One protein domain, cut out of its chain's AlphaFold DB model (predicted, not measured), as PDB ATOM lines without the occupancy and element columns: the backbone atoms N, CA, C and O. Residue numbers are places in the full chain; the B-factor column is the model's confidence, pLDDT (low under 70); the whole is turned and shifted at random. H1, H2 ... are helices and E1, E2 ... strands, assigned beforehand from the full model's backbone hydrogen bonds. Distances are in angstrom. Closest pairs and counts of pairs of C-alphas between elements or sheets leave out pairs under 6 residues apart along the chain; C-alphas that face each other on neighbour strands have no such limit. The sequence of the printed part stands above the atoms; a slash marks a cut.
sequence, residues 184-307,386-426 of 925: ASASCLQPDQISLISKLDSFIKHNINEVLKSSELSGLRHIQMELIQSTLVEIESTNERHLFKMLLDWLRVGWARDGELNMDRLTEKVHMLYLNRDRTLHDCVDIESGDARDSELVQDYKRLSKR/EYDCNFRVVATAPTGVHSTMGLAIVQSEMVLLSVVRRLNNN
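What this domain is: This is residues 184 to 307 and 386 to 426 of the 925 residues of the protein "BTB domain-containing protein" of Varroa destructor (UniProt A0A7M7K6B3). A strongly twisted, curled sheet of six strands wraps round one long helix, H5, which packs chiefly on E4, E5 and E3. H1 runs along edge strand E4 at one end of the elongated outline, and H7 and the unnamed residues 284 to 295 lie toward the other. The printed part has 165 residues, in order H1 H2 H3 E1 H4 H5 H6 E2 E3 H7 E4 E5 E6, class mixed. The sheet, E3 E2 E1 E6 E5 E4, is mixed parallel and antiparallel. The whole is compact, with a radius of gyration of the C-alphas of 16.9 A and spans of 55 by 35 by 31 A.

Where its parts are: H1, residues 191 to 206, begins at C-alpha (141.019, 135.489, 179.508) and is 22.8 A long. H2 is residues 208 to 211, H3 215 to 219. E1, residues 221 to 229, measures 25.9 A. H4 is residues 232 to 237; H5, 240 to 258, measures 27.2 A; H6 is 263 to 267. E2 is residues 271 to 275, E3 281 to 283, and H7, 296 to 307, measures 16.6 A. E4, residues 391 to 400, measures 25.1 A; E5, 403 to 410, 20.8 A; E6, 413 to 423, 31.9 A, ending at C-alpha (149.886, 165.978, 211.244).

How they stand to each other: E4, E5 and E6 form a meander, each strand the antiparallel neighbour of the one before; N 397 and O 405 are 2.9 A apart, N 406 and O 417 2.8 A. E4 bends by 63 degrees at residue 394. E6 and E1 are parallel, with N 225 and O 418 2.9 A apart. E1, H4 H5 H6 and E2 form a strand-helix-strand unit, two parallel neighbour strands with helices between; N 273 and O 226 are 2.8 A apart. E2 and E3 are a hairpin, with N 274 and O 282 3.0 A apart. The sheet curls round H5; the closest C-alphas of H5 and E4, Leu 248 and Phe 391, are 6.3 A apart. H4 and H5 are on the same face, making two layers, helices on one face of a sheet. H6 is over E1 at a height of 8.0 A over the sheet. H2, H3 and H7 only graze the sheet. Every O i to N i+4 pair is within hydrogen-bond range in H1, H4, H5, H6 and H7; H3 has 0 of 1, with 2 of 2 O i to N i+3 pairs; H2 is too short for an O i to N i+4 pair.

The domain as a whole: The C-alphas farthest apart, Asp 192 and Gly 290, are 55.2 A apart. Residues 308 to 385 are not printed; C-alphas 307 and 386 are 40.1 A apart. E3 to H7 is a long link. Mean pLDDT of the printed part is 79.3; stretches under 70 include residues 230 to 238 and 254 to 261.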
ATOM      1  N   ALA A 184     128.968 140.108 185.932       76.88
ATOM      2  CA  ALA A 184     129.103 138.916 185.090       76.88
ATOM      3  C   ALA A 184     130.251 137.968 185.496       76.88
ATOM      4  O   ALA A 184     130.293 136.829 185.036       76.88
ATOM      5  N   SER A 185     131.204 138.438 186.304       68.81
ATOM      6  CA  SER A 185     132.504 137.786 186.527       68.81
ATOM      7  C   SER A 185     132.579 136.945 187.809       68.81
ATOM      8  O   SER A 185     133.575 136.259 188.036       68.81
ATOM      9  N   ALA A 186     131.517 136.931 188.620       58.47
ATOM     10  CA  ALA A 186     131.441 136.273 189.934       58.47
ATOM     11  C   ALA A 186     131.493 134.720 189.918       58.47
ATOM     12  O   ALA A 186     131.171 134.075 190.912       58.47
ATOM     13  N   SER A 187     131.862 134.098 188.792       53.12
ATOM     14  CA  SER A 187     131.938 132.634 188.626       53.12
ATOM     15  C   SER A 187     133.149 132.166 187.797       53.12
ATOM     16  O   SER A 187     133.085 131.142 187.122       53.12
ATOM     17  N   CYS A 188     134.271 132.889 187.939       54.97
ATOM     18  CA  CYS A 188     135.561 132.752 187.239       54.97
ATOM     19  C   CYS A 188     135.662 133.523 185.906       54.97
ATOM     20  O   CYS A 188     134.917 133.293 184.953       54.97
ATOM     21  N   LEU A 189     136.641 134.433 185.853       64.25
ATOM     22  CA  LEU A 189     136.974 135.285 184.709       64.25
ATOM     23  C   LEU A 189     137.633 134.494 183.571       64.25
ATOM     24  O   LEU A 189     138.678 133.873 183.769       64.25
ATOM     25  N   GLN A 190     137.091 134.606 182.359       70.75
ATOM     26  CA  GLN A 190     137.759 134.123 181.147       70.75
ATOM     27  C   GLN A 190     138.866 135.099 180.684       70.75
ATOM     28  O   GLN A 190     138.737 136.308 180.909       70.75
ATOM     29  N   PRO A 191     139.924 134.632 179.987       73.25
ATOM     30  CA  PRO A 191     141.019 135.489 179.508       73.25
ATOM     31  C   PRO A 191     140.563 136.705 178.683       73.25
ATOM     32  O   PRO A 191     141.075 137.810 178.865       73.25
ATOM     33  N   ASP A 192     139.544 136.541 177.836       71.62
ATOM     34  CA  ASP A 192     139.003 137.640 177.025       71.62
ATOM     35  C   ASP A 192     138.319 138.717 177.879       71.62
ATOM     36  O   ASP A 192     138.439 139.909 177.597       71.62
ATOM     37  N   GLN A 193     137.635 138.311 178.957       77.69
ATOM     38  CA  GLN A 193     137.018 139.243 179.905       77.69
ATOM     39  C   GLN A 193     138.094 140.042 180.645       77.69
ATOM     40  O   GLN A 193     137.957 141.252 180.779       77.69
ATOM     41  N   ILE A 194     139.201 139.402 181.038       80.19
ATOM     42  CA  ILE A 194     140.358 140.085 181.639       80.19
ATOM     43  C   ILE A 194     140.914 141.148 180.676       80.19
ATOM     44  O   ILE A 194     141.105 142.293 181.080       80.19
ATOM     45  N   SER A 195     141.076 140.826 179.386       83.62
ATOM     46  CA  SER A 195     141.532 141.800 178.379       83.62
ATOM     47  C   SER A 195     140.550 142.963 178.171       83.62
ATOM     48  O   SER A 195     140.973 144.110 178.013       83.62
ATOM     49  N   LEU A 196     139.239 142.694 178.164       85.25
ATOM     50  CA  LEU A 196     138.202 143.728 178.061       85.25
ATOM     51  C   LEU A 196     138.203 144.661 179.275       85.25
ATOM     52  O   LEU A 196     138.075 145.874 179.114       85.25
ATOM     53  N   ILE A 197     138.373 144.108 180.476       86.12
ATOM     54  CA  ILE A 197     138.385 144.888 181.710       86.12
ATOM     55  C   ILE A 197     139.703 145.677 181.845       86.12
ATOM     56  O   ILE A 197     139.642 146.850 182.198       86.12
ATOM     57  N   SER A 198     140.861 145.124 181.446       85.94
ATOM     58  CA  SER A 198     142.163 145.833 181.442       85.94
ATOM     59  C   SER A 198     142.125 147.092 180.565       85.94
ATOM     60  O   SER A 198     142.534 148.175 180.992       85.94
ATOM     61  N   LYS A 199     141.496 147.003 179.386       88.62
ATOM     62  CA  LYS A 199     141.238 148.159 178.506       88.62
ATOM     63  C   LYS A 199     140.335 149.214 179.155       88.62
ATOM     64  O   LYS A 199     140.549 150.407 178.949       88.62
ATOM     65  N   LEU A 200     139.338 148.794 179.935       91.56
ATOM     66  CA  LEU A 200     138.391 149.702 180.585       91.56
ATOM     67  C   LEU A 200     138.999 150.371 181.829       91.56
ATOM     68  O   LEU A 200     138.873 151.582 181.980       91.56
ATOM     69  N   ASP A 201     139.723 149.633 182.670       91.12
ATOM     70  CA  ASP A 201     140.466 150.204 183.803       91.12
ATOM     71  C   ASP A 201     141.540 151.185 183.320       91.12
ATOM     72  O   ASP A 201     141.671 152.283 183.863       91.12
ATOM     73  N   SER A 202     142.231 150.849 182.223       89.38
ATOM     74  CA  SER A 202     143.141 151.772 181.537       89.38
ATOM     75  C   SER A 202     142.427 153.057 181.105       89.38
ATOM     76  O   SER A 202     142.959 154.147 181.314       89.38
ATOM     77  N   PHE A 203     141.214 152.965 180.547       93.62
ATOM     78  CA  PHE A 203     140.411 154.139 180.187       93.62
ATOM     79  C   PHE A 203     140.023 154.977 181.418       93.62
ATOM     80  O   PHE A 203     140.193 156.196 181.387       93.62
ATOM     81  N   ILE A 204     139.562 154.352 182.510       93.06
ATOM     82  CA  ILE A 204     139.238 155.050 183.769       93.06
ATOM     83  C   ILE A 204     140.471 155.792 184.294       93.06
ATOM     84  O   ILE A 204     140.380 156.974 184.622       93.06
ATOM     85  N   LYS A 205     141.638 155.136 184.323       90.69
ATOM     86  CA  LYS A 205     142.881 155.729 184.826       90.69
ATOM     87  C   LYS A 205     143.330 156.947 184.014       90.69
ATOM     88  O   LYS A 205     143.699 157.957 184.608       90.69
ATOM     89  N   HIS A 206     143.273 156.887 182.681       92.31
ATOM     90  CA  HIS A 206     143.663 158.019 181.830       92.31
ATOM     91  C   HIS A 206     142.690 159.208 181.928       92.31
ATOM     92  O   HIS A 206     143.114 160.349 181.765       92.31
ATOM     93  N   ASN A 207     141.409 158.964 182.233       92.31
ATOM     94  CA  ASN A 207     140.357 159.990 182.256       92.31
ATOM     95  C   ASN A 207     139.861 160.334 183.676       92.31
ATOM     96  O   ASN A 207     138.812 160.963 183.829       92.31
ATOM     97  N   ILE A 208     140.593 159.950 184.731       90.88
ATOM     98  CA  ILE A 208     140.128 160.019 186.130       90.88
ATOM     99  C   ILE A 208     139.627 161.415 186.549       90.88
ATOM    100  O   ILE A 208     138.616 161.534 187.234       90.88
ATOM    101  N   ASN A 209     140.258 162.483 186.051       89.88
ATOM    102  CA  ASN A 209     139.887 163.878 186.327       89.88
ATOM    103  C   ASN A 209     138.558 164.328 185.684       89.88
ATOM    104  O   ASN A 209     138.061 165.413 185.999       89.88
ATOM    105  N   GLU A 210     137.998 163.543 184.764       91.06
ATOM    106  CA  GLU A 210     136.655 163.729 184.201       91.06
ATOM    107  C   GLU A 210     135.663 162.734 184.807       91.06
ATOM    108  O   GLU A 210     134.554 163.122 185.164       91.06
ATOM    109  N   VAL A 211     136.087 161.486 185.039       92.00
ATOM    110  CA  VAL A 211     135.284 160.466 185.737       92.00
ATOM    111  C   VAL A 211     134.868 160.947 187.134       92.00
ATOM    112  O   VAL A 211     133.699 160.829 187.491       92.00
ATOM    113  N   LEU A 212     135.768 161.593 187.888       88.25
ATOM    114  CA  LEU A 212     135.476 162.196 189.202       88.25
ATOM    115  C   LEU A 212     134.510 163.402 189.157       88.25
ATOM    116  O   LEU A 212     134.129 163.908 190.209       88.25
ATOM    117  N   LYS A 213     134.108 163.869 187.967       88.00
ATOM    118  CA  LYS A 213     133.070 164.900 187.765       88.00
ATOM    119  C   LYS A 213     131.749 164.316 187.249       88.00
ATOM    120  O   LYS A 213     130.780 165.058 187.105       88.00
ATOM    121  N   SER A 214     131.713 163.020 186.929       88.88
ATOM    122  CA  SER A 214     130.526 162.348 186.397       88.88
ATOM    123  C   SER A 214     129.429 162.202 187.455       88.88
ATOM    124  O   SER A 214     129.694 162.092 188.653       88.88
ATOM    125  N   SER A 215     128.176 162.131 187.007       85.69
ATOM    126  CA  SER A 215     127.041 161.812 187.879       85.69
ATOM    127  C   SER A 215     127.060 160.360 188.379       85.69
ATOM    128  O   SER A 215     126.554 160.102 189.473       85.69
ATOM    129  N   GLU A 216     127.690 159.423 187.648       81.62
ATOM    130  CA  GLU A 216     127.836 158.014 188.059       81.62
ATOM    131  C   GLU A 216     128.570 157.864 189.408       81.62
ATOM    132  O   GLU A 216     128.303 156.909 190.136       81.62
ATOM    133  N   LEU A 217     129.414 158.831 189.802       84.56
ATOM    134  CA  LEU A 217     130.098 158.823 191.103       84.56
ATOM    135  C   LEU A 217     129.125 158.788 192.296       84.56
ATOM    136  O   LEU A 217     129.429 158.179 193.318       84.56
ATOM    137  N   SER A 218     127.942 159.401 192.154       80.06
ATOM    138  CA  SER A 218     126.902 159.429 193.198       80.06
ATOM    139  C   SER A 218     126.235 158.072 193.461       80.06
ATOM    140  O   SER A 218     125.552 157.919 194.471       80.06
ATOM    141  N   GLY A 219     126.441 157.089 192.577       81.56
ATOM    142  CA  GLY A 219     125.975 155.711 192.751       81.56
ATOM    143  C   GLY A 219     126.988 154.776 193.422       81.56
ATOM    144  O   GLY A 219     126.673 153.603 193.613       81.56
ATOM    145  N   LEU A 220     128.197 155.249 193.755       88.50
ATOM    146  CA  LEU A 220     129.231 154.443 194.410       88.50
ATOM    147  C   LEU A 220     129.140 154.541 195.938       88.50
ATOM    148  O   LEU A 220     128.889 155.614 196.488       88.50
ATOM    149  N   ARG A 221     129.440 153.444 196.645       89.62
ATOM    150  CA  ARG A 221     129.641 153.489 198.103       89.62
ATOM    151  C   ARG A 221     130.922 154.274 198.419       89.62
ATOM    152  O   ARG A 221     131.970 153.994 197.837       89.62
ATOM    153  N   HIS A 222     130.832 155.259 199.317       91.19
ATOM    154  CA  HIS A 222     131.925 156.188 199.646       91.19
ATOM    155  C   HIS A 222     132.491 155.913 201.043       91.19
ATOM    156  O   HIS A 222     131.828 156.176 202.043       91.19
ATOM    157  N   ILE A 223     133.726 155.409 201.116       90.00
ATOM    158  CA  ILE A 223     134.445 155.200 202.380       90.00
ATOM    159  C   ILE A 223     135.403 156.376 202.611       90.00
ATOM    160  O   ILE A 223     136.221 156.720 201.751       90.00
ATOM    161  N   GLN A 224     135.302 156.991 203.790       90.31
ATOM    162  CA  GLN A 224     136.070 158.175 204.176       90.31
ATOM    163  C   GLN A 224     137.139 157.806 205.206       90.31
ATOM    164  O   GLN A 224     136.858 157.104 206.177       90.31
ATOM    165  N   MET A 225     138.374 158.258 204.997       90.62
ATOM    166  CA  MET A 225     139.538 157.868 205.794       90.62
ATOM    167  C   MET A 225     140.387 159.092 206.154       90.62
ATOM    168  O   MET A 225     140.637 159.959 205.316       90.62
ATOM    169  N   GLU A 226     140.882 159.146 207.388       89.38
ATOM    170  CA  GLU A 226     141.852 160.151 207.831       89.38
ATOM    171  C   GLU A 226     143.132 159.471 208.307       89.38
ATOM    172  O   GLU A 226     143.088 158.636 209.206       89.38
ATOM    173  N   LEU A 227     144.273 159.830 207.715       87.19
ATOM    174  CA  LEU A 227     145.576 159.284 208.085       87.19
ATOM    175  C   LEU A 227     146.336 160.266 208.976       87.19
ATOM    176  O   LEU A 227     146.677 161.368 208.541       87.19
ATOM    177  N   ILE A 228     146.660 159.842 210.195       83.38
ATOM    178  CA  ILE A 228     147.542 160.567 211.108       83.38
ATOM    179  C   ILE A 228     149.001 160.184 210.820       83.38
ATOM    180  O   ILE A 228     149.373 159.010 210.890       83.38
ATOM    181  N   GLN A 229     149.827 161.190 210.522       76.88
ATOM    182  CA  GLN A 229     151.263 161.062 210.246       76.88
ATOM    183  C   GLN A 229     152.082 161.904 211.240       76.88
ATOM    184  O   GLN A 229     151.594 162.901 211.782       76.88
ATOM    185  N   SER A 230     153.319 161.489 211.521       67.81
ATOM    186  CA  SER A 230     154.147 162.078 212.588       67.81
ATOM    187  C   SER A 230     154.997 163.257 212.114       67.81
ATOM    188  O   SER A 230     155.340 164.122 212.918       67.81
ATOM    189  N   THR A 231     155.324 163.323 210.821       67.88
ATOM    190  CA  THR A 231     156.150 164.390 210.232       67.88
ATOM    191  C   THR A 231     155.603 164.881 208.889       67.88
ATOM    192  O   THR A 231     154.916 164.157 208.171       67.88
ATOM    193  N   LEU A 232     155.957 166.116 208.508       65.12
ATOM    194  CA  LEU A 232     155.687 166.657 207.165       65.12
ATOM    195  C   LEU A 232     156.351 165.817 206.061       65.12
ATOM    196  O   LEU A 232     155.741 165.568 205.026       65.12
ATOM    197  N   VAL A 233     157.559 165.305 206.317       64.06
ATOM    198  CA  VAL A 233     158.313 164.478 205.361       64.06
ATOM    199  C   VAL A 233     157.580 163.168 205.054       64.06
ATOM    200  O   VAL A 233     157.562 162.737 203.902       64.06
ATOM    201  N   GLU A 234     156.909 162.548 206.033       64.62
ATOM    202  CA  GLU A 234     156.030 161.391 205.787       64.62
ATOM    203  C   GLU A 234     154.836 161.748 204.885       64.62
ATOM    204  O   GLU A 234     154.464 160.951 204.021       64.62
ATOM    205  N   ILE A 235     154.238 162.933 205.054       66.19
ATOM    206  CA  ILE A 235     153.106 163.385 204.228       66.19
ATOM    207  C   ILE A 235     153.551 163.584 202.775       66.19
ATOM    208  O   ILE A 235     152.864 163.113 201.867       66.19
ATOM    209  N   GLU A 236     154.694 164.235 202.557       64.31
ATOM    210  CA  GLU A 236     155.205 164.598 201.228       64.31
ATOM    211  C   GLU A 236     155.816 163.409 200.465       64.31
ATOM    212  O   GLU A 236     155.676 163.323 199.246       64.31
ATOM    213  N   SER A 237     156.440 162.453 201.163       63.25
ATOM    214  CA  SER A 237     157.048 161.259 200.545       63.25
ATOM    215  C   SER A 237     156.068 160.106 200.273       63.25
ATOM    216  O   SER A 237     156.404 159.166 199.548       63.25
ATOM    217  N   THR A 238     154.843 160.146 200.814       66.75
ATOM    218  CA  THR A 238     153.874 159.044 200.666       66.75
ATOM    219  C   THR A 238     153.194 159.050 199.289       66.75
ATOM    220  O   THR A 238     152.276 159.834 199.021       66.75
ATOM    221  N   ASN A 239     153.609 158.107 198.434       78.94
ATOM    222  CA  ASN A 239     153.004 157.804 197.133       78.94
ATOM    223  C   ASN A 239     151.514 157.432 197.272       78.94
ATOM    224  O   ASN A 239     151.153 156.525 198.023       78.94
ATOM    225  N   GLU A 240     150.649 158.096 196.501       78.38
ATOM    226  CA  GLU A 240     149.192 157.928 196.571       78.38
ATOM    227  C   GLU A 240     148.715 156.496 196.282       78.38
ATOM    228  O   GLU A 240     147.884 155.967 197.018       78.38
ATOM    229  N   ARG A 241     149.257 155.827 195.255       79.50
ATOM    230  CA  ARG A 241     148.860 154.446 194.928       79.50
ATOM    231  C   ARG A 241     149.295 153.470 196.019       79.50
ATOM    232  O   ARG A 241     148.573 152.519 196.307       79.50
ATOM    233  N   HIS A 242     150.448 153.716 196.646       81.81
ATOM    234  CA  HIS A 242     150.903 152.918 197.786       81.81
ATOM    235  C   HIS A 242     149.975 153.103 198.994       81.81
ATOM    236  O   HIS A 242     149.537 152.113 199.571       81.81
ATOM    237  N   LEU A 243     149.580 154.344 199.294       84.56
ATOM    238  CA  LEU A 243     148.599 154.661 200.335       84.56
ATOM    239  C   LEU A 243     147.263 153.930 200.113       84.56
ATOM    240  O   LEU A 243     146.806 153.222 201.008       84.56
ATOM    241  N   PHE A 244     146.660 154.009 198.922       87.19
ATOM    242  CA  PHE A 244     145.412 153.274 198.653       87.19
ATOM    243  C   PHE A 244     145.581 151.752 198.685       87.19
ATOM    244  O   PHE A 244     144.659 151.057 199.111       87.19
ATOM    245  N   LYS A 245     146.757 151.220 198.327       84.75
ATOM    246  CA  LYS A 245     147.059 149.799 198.532       84.75
ATOM    247  C   LYS A 245     147.061 149.433 200.023       84.75
ATOM    248  O   LYS A 245     146.377 148.488 200.398       84.75
ATOM    249  N   MET A 246     147.740 150.207 200.871       85.69
ATOM    250  CA  MET A 246     147.774 149.981 202.327       85.69
ATOM    251  C   MET A 246     146.380 150.067 202.971       85.69
ATOM    252  O   MET A 246     146.086 149.323 203.903       85.69
ATOM    253  N   LEU A 247     145.506 150.940 202.462       87.38
ATOM    254  CA  LEU A 247     144.126 151.087 202.938       87.38
ATOM    255  C   LEU A 247     143.232 149.906 202.529       87.38
ATOM    256  O   LEU A 247     142.415 149.451 203.328       87.38
ATOM    257  N   LEU A 248     143.415 149.362 201.320       88.44
ATOM    258  CA  LEU A 248     142.768 148.110 200.914       88.44
ATOM    259  C   LEU A 248     143.306 146.910 201.700       88.44
ATOM    260  O   LEU A 248     142.520 146.055 202.101       88.44
ATOM    261  N   ASP A 249     144.612 146.859 201.964       84.12
ATOM    262  CA  ASP A 249     145.221 145.808 202.780       84.12
ATOM    263  C   ASP A 249     144.722 145.889 204.251       84.12
ATOM    264  O   ASP A 249     144.432 144.850 204.847       84.12
ATOM    265  N   TRP A 250     144.467 147.086 204.808       86.31
ATOM    266  CA  TRP A 250     143.773 147.266 206.102       86.31
ATOM    267  C   TRP A 250     142.322 146.755 206.080       86.31
ATOM    268  O   TRP A 250     141.945 145.951 206.935       86.31
ATOM    269  N   LEU A 251     141.521 147.143 205.074       84.81
ATOM    270  CA  LEU A 251     140.151 146.631 204.896       84.81
ATOM    271  C   LEU A 251     140.123 145.095 204.784       84.81
ATOM    272  O   LEU A 251     139.245 144.436 205.343       84.81
ATOM    273  N   ARG A 252     141.117 144.517 204.101       82.12
ATOM    274  CA  ARG A 252     141.288 143.071 203.915       82.12
ATOM    275  C   ARG A 252     141.628 142.342 205.218       82.12
ATOM    276  O   ARG A 252     141.112 141.247 205.443       82.12
ATOM    277  N   VAL A 253     142.449 142.939 206.087       76.38
ATOM    278  CA  VAL A 253     142.750 142.408 207.431       76.38
ATOM    279  C   VAL A 253     141.530 142.508 208.352       76.38
ATOM    280  O   VAL A 253     141.219 141.543 209.047       76.38
ATOM    281  N   GLY A 254     140.787 143.621 208.310       67.62
ATOM    282  CA  GLY A 254     139.521 143.766 209.040       67.62
ATOM    283  C   GLY A 254     138.496 142.696 208.647       67.62
ATOM    284  O   GLY A 254     137.942 142.020 209.513       67.62
ATOM    285  N   TRP A 255     138.323 142.460 207.342       66.38
ATOM    286  CA  TRP A 255     137.482 141.378 206.817       66.38
ATOM    287  C   TRP A 255     137.918 139.990 207.311       66.38
ATOM    288  O   TRP A 255     137.076 139.206 207.747       66.38
ATOM    289  N   ALA A 256     139.219 139.688 207.286       61.53
ATOM    290  CA  ALA A 256     139.742 138.393 207.724       61.53
ATOM    291  C   ALA A 256     139.520 138.111 209.224       61.53
ATOM    292  O   ALA A 256     139.468 136.947 209.619       61.53
ATOM    293  N   ARG A 257     139.376 139.158 210.051       62.38
ATOM    294  CA  ARG A 257     139.062 139.053 211.485       62.38
ATOM    295  C   ARG A 257     137.561 138.910 211.747       62.38
ATOM    296  O   ARG A 257     137.165 138.061 212.540       62.38
ATOM    297  N   ASP A 258     136.743 139.731 211.087       59.00
ATOM    298  CA  ASP A 258     135.315 139.882 211.410       59.00
ATOM    299  C   ASP A 258     134.396 139.009 210.522       59.00
ATOM    300  O   ASP A 258     133.189 138.936 210.746       59.00
ATOM    301  N   GLY A 259     134.957 138.308 209.528       55.56
ATOM    302  CA  GLY A 259     134.299 137.294 208.690       55.56
ATOM    303  C   GLY A 259     133.451 137.851 207.541       55.56
ATOM    304  O   GLY A 259     133.481 137.313 206.432       55.56
ATOM    305  N   GLU A 260     132.750 138.960 207.770       61.59
ATOM    306  CA  GLU A 260     131.897 139.633 206.787       61.59
ATOM    307  C   GLU A 260     132.207 141.137 206.743       61.59
ATOM    308  O   GLU A 260     132.202 141.828 207.762       61.59
ATOM    309  N   LEU A 261     132.502 141.660 205.548       67.94
ATOM    310  CA  LEU A 261     132.823 143.073 205.356       67.94
ATOM    311  C   LEU A 261     131.522 143.850 205.126       67.94
ATOM    312  O   LEU A 261     131.065 144.027 204.000       67.94
ATOM    313  N   ASN A 262     130.901 144.300 206.217       76.19
ATOM    314  CA  ASN A 262     129.705 145.132 206.135       76.19
ATOM    315  C   ASN A 262     130.068 146.521 205.569       76.19
ATOM    316  O   ASN A 262     130.529 147.409 206.288       76.19
ATOM    317  N   MET A 263     129.864 146.678 204.261       80.00
ATOM    318  CA  MET A 263     130.128 147.908 203.511       80.00
ATOM    319  C   MET A 263     129.367 149.125 204.048       80.00
ATOM    320  O   MET A 263     129.901 150.229 204.021       80.00
ATOM    321  N   ASP A 264     128.157 148.944 204.574       80.50
ATOM    322  CA  ASP A 264     127.343 150.064 205.049       80.50
ATOM    323  C   ASP A 264     127.967 150.668 206.319       80.50
ATOM    324  O   ASP A 264     128.234 151.870 206.354       80.50
ATOM    325  N   ARG A 265     128.390 149.823 207.276       77.25
ATOM    326  CA  ARG A 265     129.196 150.215 208.456       77.25
ATOM    327  C   ARG A 265     130.547 150.848 208.096       77.25
ATOM    328  O   ARG A 265     131.098 151.608 208.892       77.25
ATOM    329  N   LEU A 266     131.096 150.560 206.911       81.06
ATOM    330  CA  LEU A 266     132.286 151.251 206.399       81.06
ATOM    331  C   LEU A 266     131.966 152.643 205.835       81.06
ATOM    332  O   LEU A 266     132.829 153.513 205.893       81.06
ATOM    333  N   THR A 267     130.752 152.885 205.342       85.38
ATOM    334  CA  THR A 267     130.305 154.225 204.912       85.38
ATOM    335  C   THR A 267     129.730 155.084 206.052       85.38
ATOM    336  O   THR A 267     129.737 156.306 205.950       85.38
ATOM    337  N   GLU A 268     129.282 154.477 207.161       83.00
ATOM    338  CA  GLU A 268     128.678 155.172 208.318       83.00
ATOM    339  C   GLU A 268     129.626 156.125 209.072       83.00
ATOM    340  O   GLU A 268     129.156 157.072 209.709       83.00
ATOM    341  N   LYS A 269     130.946 155.884 209.052       81.06
ATOM    342  CA  LYS A 269     131.938 156.717 209.753       81.06
ATOM    343  C   LYS A 269     133.167 157.025 208.902       81.06
ATOM    344  O   LYS A 269     133.577 156.232 208.059       81.06
ATOM    345  N   VAL A 270     133.813 158.145 209.222       85.19
ATOM    346  CA  VAL A 270     135.211 158.396 208.855       85.19
ATOM    347  C   VAL A 270     136.099 157.459 209.677       85.19
ATOM    348  O   VAL A 270     135.973 157.417 210.903       85.19
ATOM    349  N   HIS A 271     136.993 156.712 209.031       87.19
ATOM    350  CA  HIS A 271     137.949 155.819 209.703       87.19
ATOM    351  C   HIS A 271     139.259 156.563 209.935       87.19
ATOM    352  O   HIS A 271     139.943 156.934 208.982       87.19
ATOM    353  N   MET A 272     139.602 156.801 211.198       87.81
ATOM    354  CA  MET A 272     140.844 157.476 211.566       87.81
ATOM    355  C   MET A 272     141.926 156.428 211.805       87.81
ATOM    356  O   MET A 272     141.781 155.573 212.679       87.81
ATOM    357  N   LEU A 273     142.982 156.480 211.001       89.12
ATOM    358  CA  LEU A 273     144.044 155.483 210.941       89.12
ATOM    359  C   LEU A 273     145.403 156.118 211.241       89.12
ATOM    360  O   LEU A 273     145.619 157.306 210.994       89.12
ATOM    361  N   TYR A 274     146.348 155.311 211.713       84.88
ATOM    362  CA  TYR A 274     147.733 155.728 211.924       84.88
ATOM    363  C   TYR A 274     148.717 154.726 211.318       84.88
ATOM    364  O   TYR A 274     148.445 153.525 211.246       84.88
ATOM    365  N   LEU A 275     149.871 155.236 210.885       81.12
ATOM    366  CA  LEU A 275     150.968 154.439 210.345       81.12
ATOM    367  C   LEU A 275     151.843 153.884 211.481       81.12
ATOM    368  O   LEU A 275     152.380 154.644 212.290       81.12
ATOM    369  N   ASN A 276     152.005 152.562 211.537       72.88
ATOM    370  CA  ASN A 276     152.924 151.899 212.462       72.88
ATOM    371  C   ASN A 276     154.350 151.788 211.893       72.88
ATOM    372  O   ASN A 276     154.595 151.921 210.692       72.88
ATOM    373  N   ARG A 277     155.315 151.499 212.779       66.69
ATOM    374  CA  ARG A 277     156.744 151.339 212.431       66.69
ATOM    375  C   ARG A 277     157.028 150.162 211.489       66.69
ATOM    376  O   ARG A 277     158.037 150.177 210.795       66.69
ATOM    377  N   ASP A 278     156.142 149.172 211.454       69.62
ATOM    378  CA  ASP A 278     156.165 148.021 210.541       69.62
ATOM    379  C   ASP A 278     155.555 148.323 209.153       69.62
ATOM    380  O   ASP A 278     155.527 147.450 208.288       69.62
ATOM    381  N   ARG A 279     155.103 149.570 208.934       71.38
ATOM    382  CA  ARG A 279     154.377 150.053 207.749       71.38
ATOM    383  C   ARG A 279     152.973 149.457 207.573       71.38
ATOM    384  O   ARG A 279     152.449 149.457 206.462       71.38
ATOM    385  N   THR A 280     152.329 148.998 208.644       80.81
ATOM    386  CA  THR A 280     150.882 148.716 208.651       80.81
ATOM    387  C   THR A 280     150.066 149.973 208.970       80.81
ATOM    388  O   THR A 280     150.573 150.931 209.561       80.81
ATOM    389  N   LEU A 281     148.786 149.972 208.584       85.00
ATOM    390  CA  LEU A 281     147.796 150.946 209.053       85.00
ATOM    391  C   LEU A 281     146.911 150.287 210.111       85.00
ATOM    392  O   LEU A 281     146.413 149.186 209.890       85.00
ATOM    393  N   HIS A 282     146.718 150.955 211.245       83.31
ATOM    394  CA  HIS A 282     145.866 150.504 212.352       83.31
ATOM    395  C   HIS A 282     144.762 151.537 212.635       83.31
ATOM    396  O   HIS A 282     144.942 152.723 212.348       83.31
ATOM    397  N   ASP A 283     143.627 151.104 213.199       85.12
ATOM    398  CA  ASP A 283     142.536 152.004 213.607       85.12
ATOM    399  C   ASP A 283     142.948 152.752 214.886       85.12
ATOM    400  O   ASP A 283     143.388 152.144 215.862       85.12
ATOM    401  N   CYS A 284     142.808 154.080 214.911       84.56
ATOM    402  CA  CYS A 284     143.160 154.907 216.067       84.56
ATOM    403  C   CYS A 284     142.378 154.551 217.348       84.56
ATOM    404  O   CYS A 284     142.762 155.006 218.427       84.56
ATOM    405  N   VAL A 285     141.319 153.733 217.268       81.19
ATOM    406  CA  VAL A 285     140.674 153.111 218.438       81.19
ATOM    407  C   VAL A 285     141.658 152.275 219.271       81.19
ATOM    408  O   VAL A 285     141.554 152.306 220.498       81.19
ATOM    409  N   ASP A 286     142.625 151.611 218.632       80.62
ATOM    410  CA  ASP A 286     143.550 150.651 219.257       80.62
ATOM    411  C   ASP A 286     144.742 151.315 219.984       80.62
ATOM    412  O   ASP A 286     145.546 150.638 220.622       80.62
ATOM    413  N   ILE A 287     144.871 152.646 219.914       78.44
ATOM    414  CA  ILE A 287     145.923 153.401 220.615       78.44
ATOM    415  C   ILE A 287     145.628 153.426 222.129       78.44
ATOM    416  O   ILE A 287     144.530 153.803 222.548       78.44
ATOM    417  N   GLU A 288     146.614 153.115 222.971       76.38
ATOM    418  CA  GLU A 288     146.474 153.213 224.432       76.38
ATOM    419  C   GLU A 288     146.324 154.672 224.907       76.38
ATOM    420  O   GLU A 288     146.885 155.605 224.325       76.38
ATOM    421  N   SER A 289     145.543 154.898 225.967       72.06
ATOM    422  CA  SER A 289     145.338 156.249 226.505       72.06
ATOM    423  C   SER A 289     146.588 156.759 227.222       72.06
ATOM    424  O   SER A 289     147.036 156.150 228.190       72.06
ATOM    425  N   GLY A 290     147.116 157.898 226.766       61.94
ATOM    426  CA  GLY A 290     148.388 158.461 227.239       61.94
ATOM    427  C   GLY A 290     149.607 158.192 226.343       61.94
ATOM    428  O   GLY A 290     150.695 158.674 226.656       61.94
ATOM    429  N   ASP A 291     149.453 157.486 225.217       71.75
ATOM    430  CA  ASP A 291     150.462 157.467 224.145       71.75
ATOM    431  C   ASP A 291     150.660 158.892 223.573       71.75
ATOM    432  O   ASP A 291     149.714 159.675 223.496       71.75
ATOM    433  N   ALA A 292     151.858 159.241 223.088       63.91
ATOM    434  CA  ALA A 292     152.104 160.526 222.408       63.91
ATOM    435  C   ALA A 292     151.266 160.720 221.115       63.91
ATOM    436  O   ALA A 292     151.182 161.823 220.565       63.91
ATOM    437  N   ARG A 293     150.639 159.645 220.622       67.75
ATOM    438  CA  ARG A 293     149.678 159.601 219.509       67.75
ATOM    439  C   ARG A 293     148.217 159.758 219.953       67.75
ATOM    440  O   ARG A 293     147.359 160.000 219.107       67.75
ATOM    441  N   ASP A 294     147.919 159.677 221.251       73.62
ATOM    442  CA  ASP A 294     146.579 159.858 221.831       73.62
ATOM    443  C   ASP A 294     146.208 161.351 221.941       73.62
ATOM    444  O   ASP A 294     146.056 161.914 223.024       73.62
ATOM    445  N   SER A 295     146.113 162.020 220.791       77.44
ATOM    446  CA  SER A 295     145.672 163.416 220.702       77.44
ATOM    447  C   SER A 295     144.184 163.578 221.037       77.44
ATOM    448  O   SER A 295     143.409 162.628 220.959       77.44
ATOM    449  N   GLU A 296     143.753 164.801 221.357       74.88
ATOM    450  CA  GLU A 296     142.343 165.126 221.638       74.88
ATOM    451  C   GLU A 296     141.401 164.663 220.507       74.88
ATOM    452  O   GLU A 296     140.363 164.054 220.764       74.88
ATOM    453  N   LEU A 297     141.835 164.821 219.250       76.00
ATOM    454  CA  LEU A 297     141.144 164.328 218.056       76.00
ATOM    455  C   LEU A 297     140.978 162.793 218.060       76.00
ATOM    456  O   LEU A 297     139.900 162.280 217.756       76.00
ATOM    457  N   VAL A 298     142.024 162.056 218.450       80.50
ATOM    458  CA  VAL A 298     141.998 160.590 218.600       80.50
ATOM    459  C   VAL A 298     141.097 160.168 219.767       80.50
ATOM    460  O   VAL A 298     140.368 159.180 219.655       80.50
ATOM    461  N   GLN A 299     141.080 160.926 220.865       78.62
ATOM    462  CA  GLN A 299     140.198 160.670 222.006       78.62
ATOM    463  C   GLN A 299     138.718 160.895 221.661       78.62
ATOM    464  O   GLN A 299     137.876 160.080 222.047       78.62
ATOM    465  N   ASP A 300     138.379 161.937 220.897       79.38
ATOM    466  CA  ASP A 300     137.008 162.154 220.420       79.38
ATOM    467  C   ASP A 300     136.576 161.132 219.367       79.38
ATOM    468  O   ASP A 300     135.458 160.613 219.441       79.38
ATOM    469  N   TYR A 301     137.472 160.725 218.470       82.69
ATOM    470  CA  TYR A 301     137.216 159.608 217.563       82.69
ATOM    471  C   TYR A 301     136.963 158.286 218.322       82.69
ATOM    472  O   TYR A 301     135.979 157.590 218.046       82.69
ATOM    473  N   LYS A 302     137.753 157.979 219.365       81.56
ATOM    474  CA  LYS A 302     137.505 156.847 220.283       81.56
ATOM    475  C   LYS A 302     136.134 156.939 220.959       81.56
ATOM    476  O   LYS A 302     135.446 155.921 221.074       81.56
ATOM    477  N   ARG A 303     135.709 158.129 221.404       80.75
ATOM    478  CA  ARG A 303     134.372 158.358 221.995       80.75
ATOM    479  C   ARG A 303     133.261 158.128 220.963       80.75
ATOM    480  O   ARG A 303     132.274 157.463 221.283       80.75
ATOM    481  N   LEU A 304     133.424 158.619 219.733       77.94
ATOM    482  CA  LEU A 304     132.449 158.468 218.648       77.94
ATOM    483  C   LEU A 304     132.298 157.004 218.210       77.94
ATOM    484  O   LEU A 304     131.182 156.486 218.196       77.94
ATOM    485  N   SER A 305     133.404 156.304 217.934       78.69
ATOM    486  CA  SER A 305     133.353 154.898 217.507       78.69
ATOM    487  C   SER A 305     132.819 153.975 218.612       78.69
ATOM    488  O   SER A 305     132.141 152.995 218.304       78.69
ATOM    489  N   LYS A 306     133.042 154.301 219.897       78.19
ATOM    490  CA  LYS A 306     132.400 153.596 221.024       78.19
ATOM    491  C   LYS A 306     130.885 153.821 221.058       78.19
ATOM    492  O   LYS A 306     130.157 152.851 221.237       78.19
ATOM    493  N   ARG A 307     130.397 155.049 220.826       76.50
ATOM    494  CA  ARG A 307     128.948 155.344 220.758       76.50
ATOM    495  C   ARG A 307     128.251 154.620 219.605       76.50
ATOM    496  O   ARG A 307     127.190 154.048 219.827       76.50
ATOM    497  N   GLU A 386     147.192 141.654 188.022       42.25
ATOM    498  CA  GLU A 386     146.616 140.320 188.050       42.25
ATOM    499  C   GLU A 386     145.291 140.442 188.832       42.25
ATOM    500  O   GLU A 386     145.219 141.116 189.860       42.25
ATOM    501  N   TYR A 387     144.195 139.918 188.276       46.66
ATOM    502  CA  TYR A 387     142.850 140.375 188.641       46.66
ATOM    503  C   TYR A 387     142.351 139.868 190.002       46.66
ATOM    504  O   TYR A 387     141.477 138.999 190.069       46.66
ATOM    505  N   ASP A 388     142.838 140.470 191.088       56.03
ATOM    506  CA  ASP A 388     142.134 140.496 192.367       56.03
ATOM    507  C   ASP A 388     140.805 141.238 192.166       56.03
ATOM    508  O   ASP A 388     140.717 142.469 192.178       56.03
ATOM    509  N   CYS A 389     139.749 140.468 191.903       55.66
ATOM    510  CA  CYS A 389     138.413 140.995 191.669       55.66
ATOM    511  C   CYS A 389     137.752 141.535 192.943       55.66
ATOM    512  O   CYS A 389     136.660 142.088 192.854       55.66
ATOM    513  N   ASN A 390     138.382 141.375 194.113       69.19
ATOM    514  CA  ASN A 390     137.793 141.701 195.405       69.19
ATOM    515  C   ASN A 390     138.546 142.791 196.177       69.19
ATOM    516  O   ASN A 390     137.909 143.417 197.012       69.19
ATOM    517  N   PHE A 391     139.835 143.041 195.933       80.94
ATOM    518  CA  PHE A 391     140.587 144.125 196.584       80.94
ATOM    519  C   PHE A 391     141.635 144.724 195.632       80.94
ATOM    520  O   PHE A 391     142.761 144.236 195.542       80.94
ATOM    521  N   ARG A 392     141.273 145.804 194.926       85.69
ATOM    522  CA  ARG A 392     142.122 146.436 193.896       85.69
ATOM    523  C   ARG A 392     141.978 147.961 193.852       85.69
ATOM    524  O   ARG A 392     140.868 148.469 193.945       85.69
ATOM    525  N   VAL A 393     143.070 148.694 193.613       87.50
ATOM    526  CA  VAL A 393     143.019 150.118 193.214       87.50
ATOM    527  C   VAL A 393     142.860 150.192 191.692       87.50
ATOM    528  O   VAL A 393     143.603 149.528 190.980       87.50
ATOM    529  N   VAL A 394     141.914 150.984 191.181       88.50
ATOM    530  CA  VAL A 394     141.699 151.172 189.730       88.50
ATOM    531  C   VAL A 394     142.341 152.474 189.249       88.50
ATOM    532  O   VAL A 394     143.055 152.493 188.250       88.50
ATOM    533  N   ALA A 395     142.121 153.571 189.978       90.06
ATOM    534  CA  ALA A 395     142.702 154.877 189.675       90.06
ATOM    535  C   ALA A 395     142.766 155.753 190.934       90.06
ATOM    536  O   ALA A 395     141.942 155.604 191.833       90.06
ATOM    537  N   THR A 396     143.713 156.690 190.984       90.94
ATOM    538  CA  THR A 396     143.866 157.672 192.072       90.94
ATOM    539  C   THR A 396     144.091 159.060 191.487       90.94
ATOM    540  O   THR A 396     144.725 159.179 190.437       90.94
ATOM    541  N   ALA A 397     143.596 160.102 192.154       87.94
ATOM    542  CA  ALA A 397     143.865 161.489 191.789       87.94
ATOM    543  C   ALA A 397     143.907 162.406 193.028       87.94
ATOM    544  O   ALA A 397     143.031 162.291 193.900       87.94
ATOM    545  N   PRO A 398     144.869 163.346 193.105       84.25
ATOM    546  CA  PRO A 398     144.911 164.351 194.160       84.25
ATOM    547  C   PRO A 398     143.731 165.318 194.019       84.25
ATOM    548  O   PRO A 398     143.395 165.765 192.922       84.25
ATOM    549  N   THR A 399     143.115 165.670 195.145       83.94
ATOM    550  CA  THR A 399     141.995 166.625 195.227       83.94
ATOM    551  C   THR A 399     142.319 167.852 196.080       83.94
ATOM    552  O   THR A 399     141.582 168.835 196.057       83.94
ATOM    553  N   GLY A 400     143.447 167.830 196.794       79.06
ATOM    554  CA  GLY A 400     144.019 168.956 197.524       79.06
ATOM    555  C   GLY A 400     145.422 168.618 198.033       79.06
ATOM    556  O   GLY A 400     145.876 167.487 197.900       79.06
ATOM    557  N   VAL A 401     146.106 169.581 198.658       73.38
ATOM    558  CA  VAL A 401     147.514 169.438 199.108       73.38
ATOM    559  C   VAL A 401     147.725 168.248 200.063       73.38
ATOM    560  O   VAL A 401     148.796 167.647 200.089       73.38
ATOM    561  N   HIS A 402     146.694 167.881 200.829       79.56
ATOM    562  CA  HIS A 402     146.702 166.745 201.758       79.56
ATOM    563  C   HIS A 402     145.509 165.796 201.544       79.56
ATOM    564  O   HIS A 402     145.184 165.014 202.437       79.56
ATOM    565  N   SER A 403     144.856 165.862 200.377       83.81
ATOM    566  CA  SER A 403     143.626 165.118 200.082       83.81
ATOM    567  C   SER A 403     143.732 164.388 198.748       83.81
ATOM    568  O   SER A 403     144.052 165.002 197.729       83.81
ATOM    569  N   THR A 404     143.400 163.098 198.738       89.12
ATOM    570  CA  THR A 404     143.398 162.262 197.529       89.12
ATOM    571  C   THR A 404     142.100 161.458 197.452       89.12
ATOM    572  O   THR A 404     141.607 160.975 198.476       89.12
ATOM    573  N   MET A 405     141.557 161.262 196.248       89.94
ATOM    574  CA  MET A 405     140.499 160.277 195.989       89.94
ATOM    575  C   MET A 405     141.021 159.097 195.167       89.94
ATOM    576  O   MET A 405     141.901 159.249 194.319       89.94
ATOM    577  N   GLY A 406     140.457 157.919 195.412       89.25
ATOM    578  CA  GLY A 406     140.751 156.686 194.697       89.25
ATOM    579  C   GLY A 406     139.471 155.947 194.326       89.25
ATOM    580  O   GLY A 406     138.579 155.783 195.154       89.25
ATOM    581  N   LEU A 407     139.394 155.480 193.083       91.75
ATOM    582  CA  LEU A 407     138.436 154.459 192.677       91.75
ATOM    583  C   LEU A 407     139.070 153.093 192.922       91.75
ATOM    584  O   LEU A 407     140.184 152.825 192.464       91.75
ATOM    585  N   ALA A 408     138.362 152.243 193.653       90.44
ATOM    586  CA  ALA A 408     138.831 150.926 194.048       90.44
ATOM    587  C   ALA A 408     137.723 149.883 193.895       90.44
ATOM    588  O   ALA A 408     136.552 150.213 193.722       90.44
ATOM    589  N   ILE A 409     138.104 148.615 193.971       87.00
ATOM    590  CA  ILE A 409     137.189 147.482 193.992       87.00
ATOM    591  C   ILE A 409     137.291 146.815 195.355       87.00
ATOM    592  O   ILE A 409     138.394 146.480 195.794       87.00
ATOM    593  N   VAL A 410     136.138 146.629 195.995       84.62
ATOM    594  CA  VAL A 410     135.970 145.942 197.279       84.62
ATOM    595  C   VAL A 410     134.857 144.907 197.111       84.62
ATOM    596  O   VAL A 410     133.746 145.247 196.722       84.62
ATOM    597  N   GLN A 411     135.174 143.631 197.340       78.94
ATOM    598  CA  GLN A 411     134.278 142.473 197.188       78.94
ATOM    599  C   GLN A 411     133.455 142.464 195.877       78.94
ATOM    600  O   GLN A 411     132.248 142.251 195.882       78.94
ATOM    601  N   SER A 412     134.125 142.672 194.736       75.88
ATOM    602  CA  SER A 412     133.523 142.762 193.392       75.88
ATOM    603  C   SER A 412     132.583 143.958 193.145       75.88
ATOM    604  O   SER A 412     132.002 144.047 192.064       75.88
ATOM    605  N   GLU A 413     132.491 144.930 194.061       82.50
ATOM    606  CA  GLU A 413     131.856 146.238 193.831       82.50
ATOM    607  C   GLU A 413     132.891 147.335 193.550       82.50
ATOM    608  O   GLU A 413     133.994 147.307 194.087       82.50
ATOM    609  N   MET A 414     132.523 148.334 192.740       88.00
ATOM    610  CA  MET A 414     133.289 149.580 192.601       88.00
ATOM    611  C   MET A 414     132.943 150.523 193.761       88.00
ATOM    612  O   MET A 414     131.766 150.783 194.016       88.00
ATOM    613  N   VAL A 415     133.956 151.071 194.428       90.12
ATOM    614  CA  VAL A 415     133.810 151.970 195.580       90.12
ATOM    615  C   VAL A 415     134.653 153.232 195.404       90.12
ATOM    616  O   VAL A 415     135.712 153.215 194.770       90.12
ATOM    617  N   LEU A 416     134.188 154.330 195.998       92.50
ATOM    618  CA  LEU A 416     134.949 155.566 196.126       92.50
ATOM    619  C   LEU A 416     135.647 155.580 197.490       92.50
ATOM    620  O   LEU A 416     135.001 155.470 198.530       92.50
ATOM    621  N   LEU A 417     136.964 155.747 197.490       92.69
ATOM    622  CA  LEU A 417     137.775 155.941 198.687       92.69
ATOM    623  C   LEU A 417     138.283 157.389 198.706       92.69
ATOM    624  O   LEU A 417     138.807 157.870 197.701       92.69
ATOM    625  N   SER A 418     138.180 158.089 199.835       91.75
ATOM    626  CA  SER A 418     138.778 159.427 199.993       91.75
ATOM    627  C   SER A 418     139.620 159.514 201.255       91.75
ATOM    628  O   SER A 418     139.136 159.162 202.333       91.75
ATOM    629  N   VAL A 419     140.839 160.038 201.126       90.75
ATOM    630  CA  VAL A 419     141.817 160.110 202.214       90.75
ATOM    631  C   VAL A 419     142.228 161.552 202.459       90.75
ATOM    632  O   VAL A 419     142.605 162.249 201.516       90.75
ATOM    633  N   VAL A 420     142.213 161.971 203.724       88.56
ATOM    634  CA  VAL A 420     142.793 163.241 204.184       88.56
ATOM    635  C   VAL A 420     143.965 162.945 205.122       88.56
ATOM    636  O   VAL A 420     143.829 162.169 206.067       88.56
ATOM    637  N   ARG A 421     145.131 163.544 204.868       85.62
ATOM    638  CA  ARG A 421     146.342 163.395 205.693       85.62
ATOM    639  C   ARG A 421     146.377 164.497 206.760       85.62
ATOM    640  O   ARG A 421     146.154 165.666 206.444       85.62
ATOM    641  N   ARG A 422     146.665 164.148 208.018       82.38
ATOM    642  CA  ARG A 422     146.794 165.080 209.157       82.38
ATOM    643  C   ARG A 422     148.130 164.888 209.882       82.38
ATOM    644  O   ARG A 422     148.587 163.763 210.061       82.38
ATOM    645  N   LEU A 423     148.713 165.986 210.361       76.12
ATOM    646  CA  LEU A 423     149.886 165.978 211.244       76.12
ATOM    647  C   LEU A 423     149.482 165.737 212.706       76.12
ATOM    648  O   LEU A 423     148.545 166.365 213.200       76.12
ATOM    649  N   ASN A 424     150.231 164.895 213.422       73.56
ATOM    650  CA  ASN A 424     150.123 164.785 214.878       73.56
ATOM    651  C   ASN A 424     151.006 165.820 215.597       73.56
ATOM    652  O   ASN A 424     152.161 165.553 215.931       73.56
ATOM    653  N   ASN A 425     150.438 166.987 215.901       62.72
ATOM    654  CA  ASN A 425     151.166 168.084 216.549       62.72
ATOM    655  C   ASN A 425     151.690 167.758 217.968       62.72
ATOM    656  O   ASN A 425     152.597 168.444 218.439       62.72
ATOM    657  N   ASN A 426     151.184 166.717 218.645       59.00
ATOM    658  CA  ASN A 426     151.595 166.385 220.019       59.00
ATOM    659  C   ASN A 426     153.063 165.938 220.142       59.00
ATOM    660  O   ASN A 426     153.666 166.116 221.200       59.00
TER     661      ASN A 426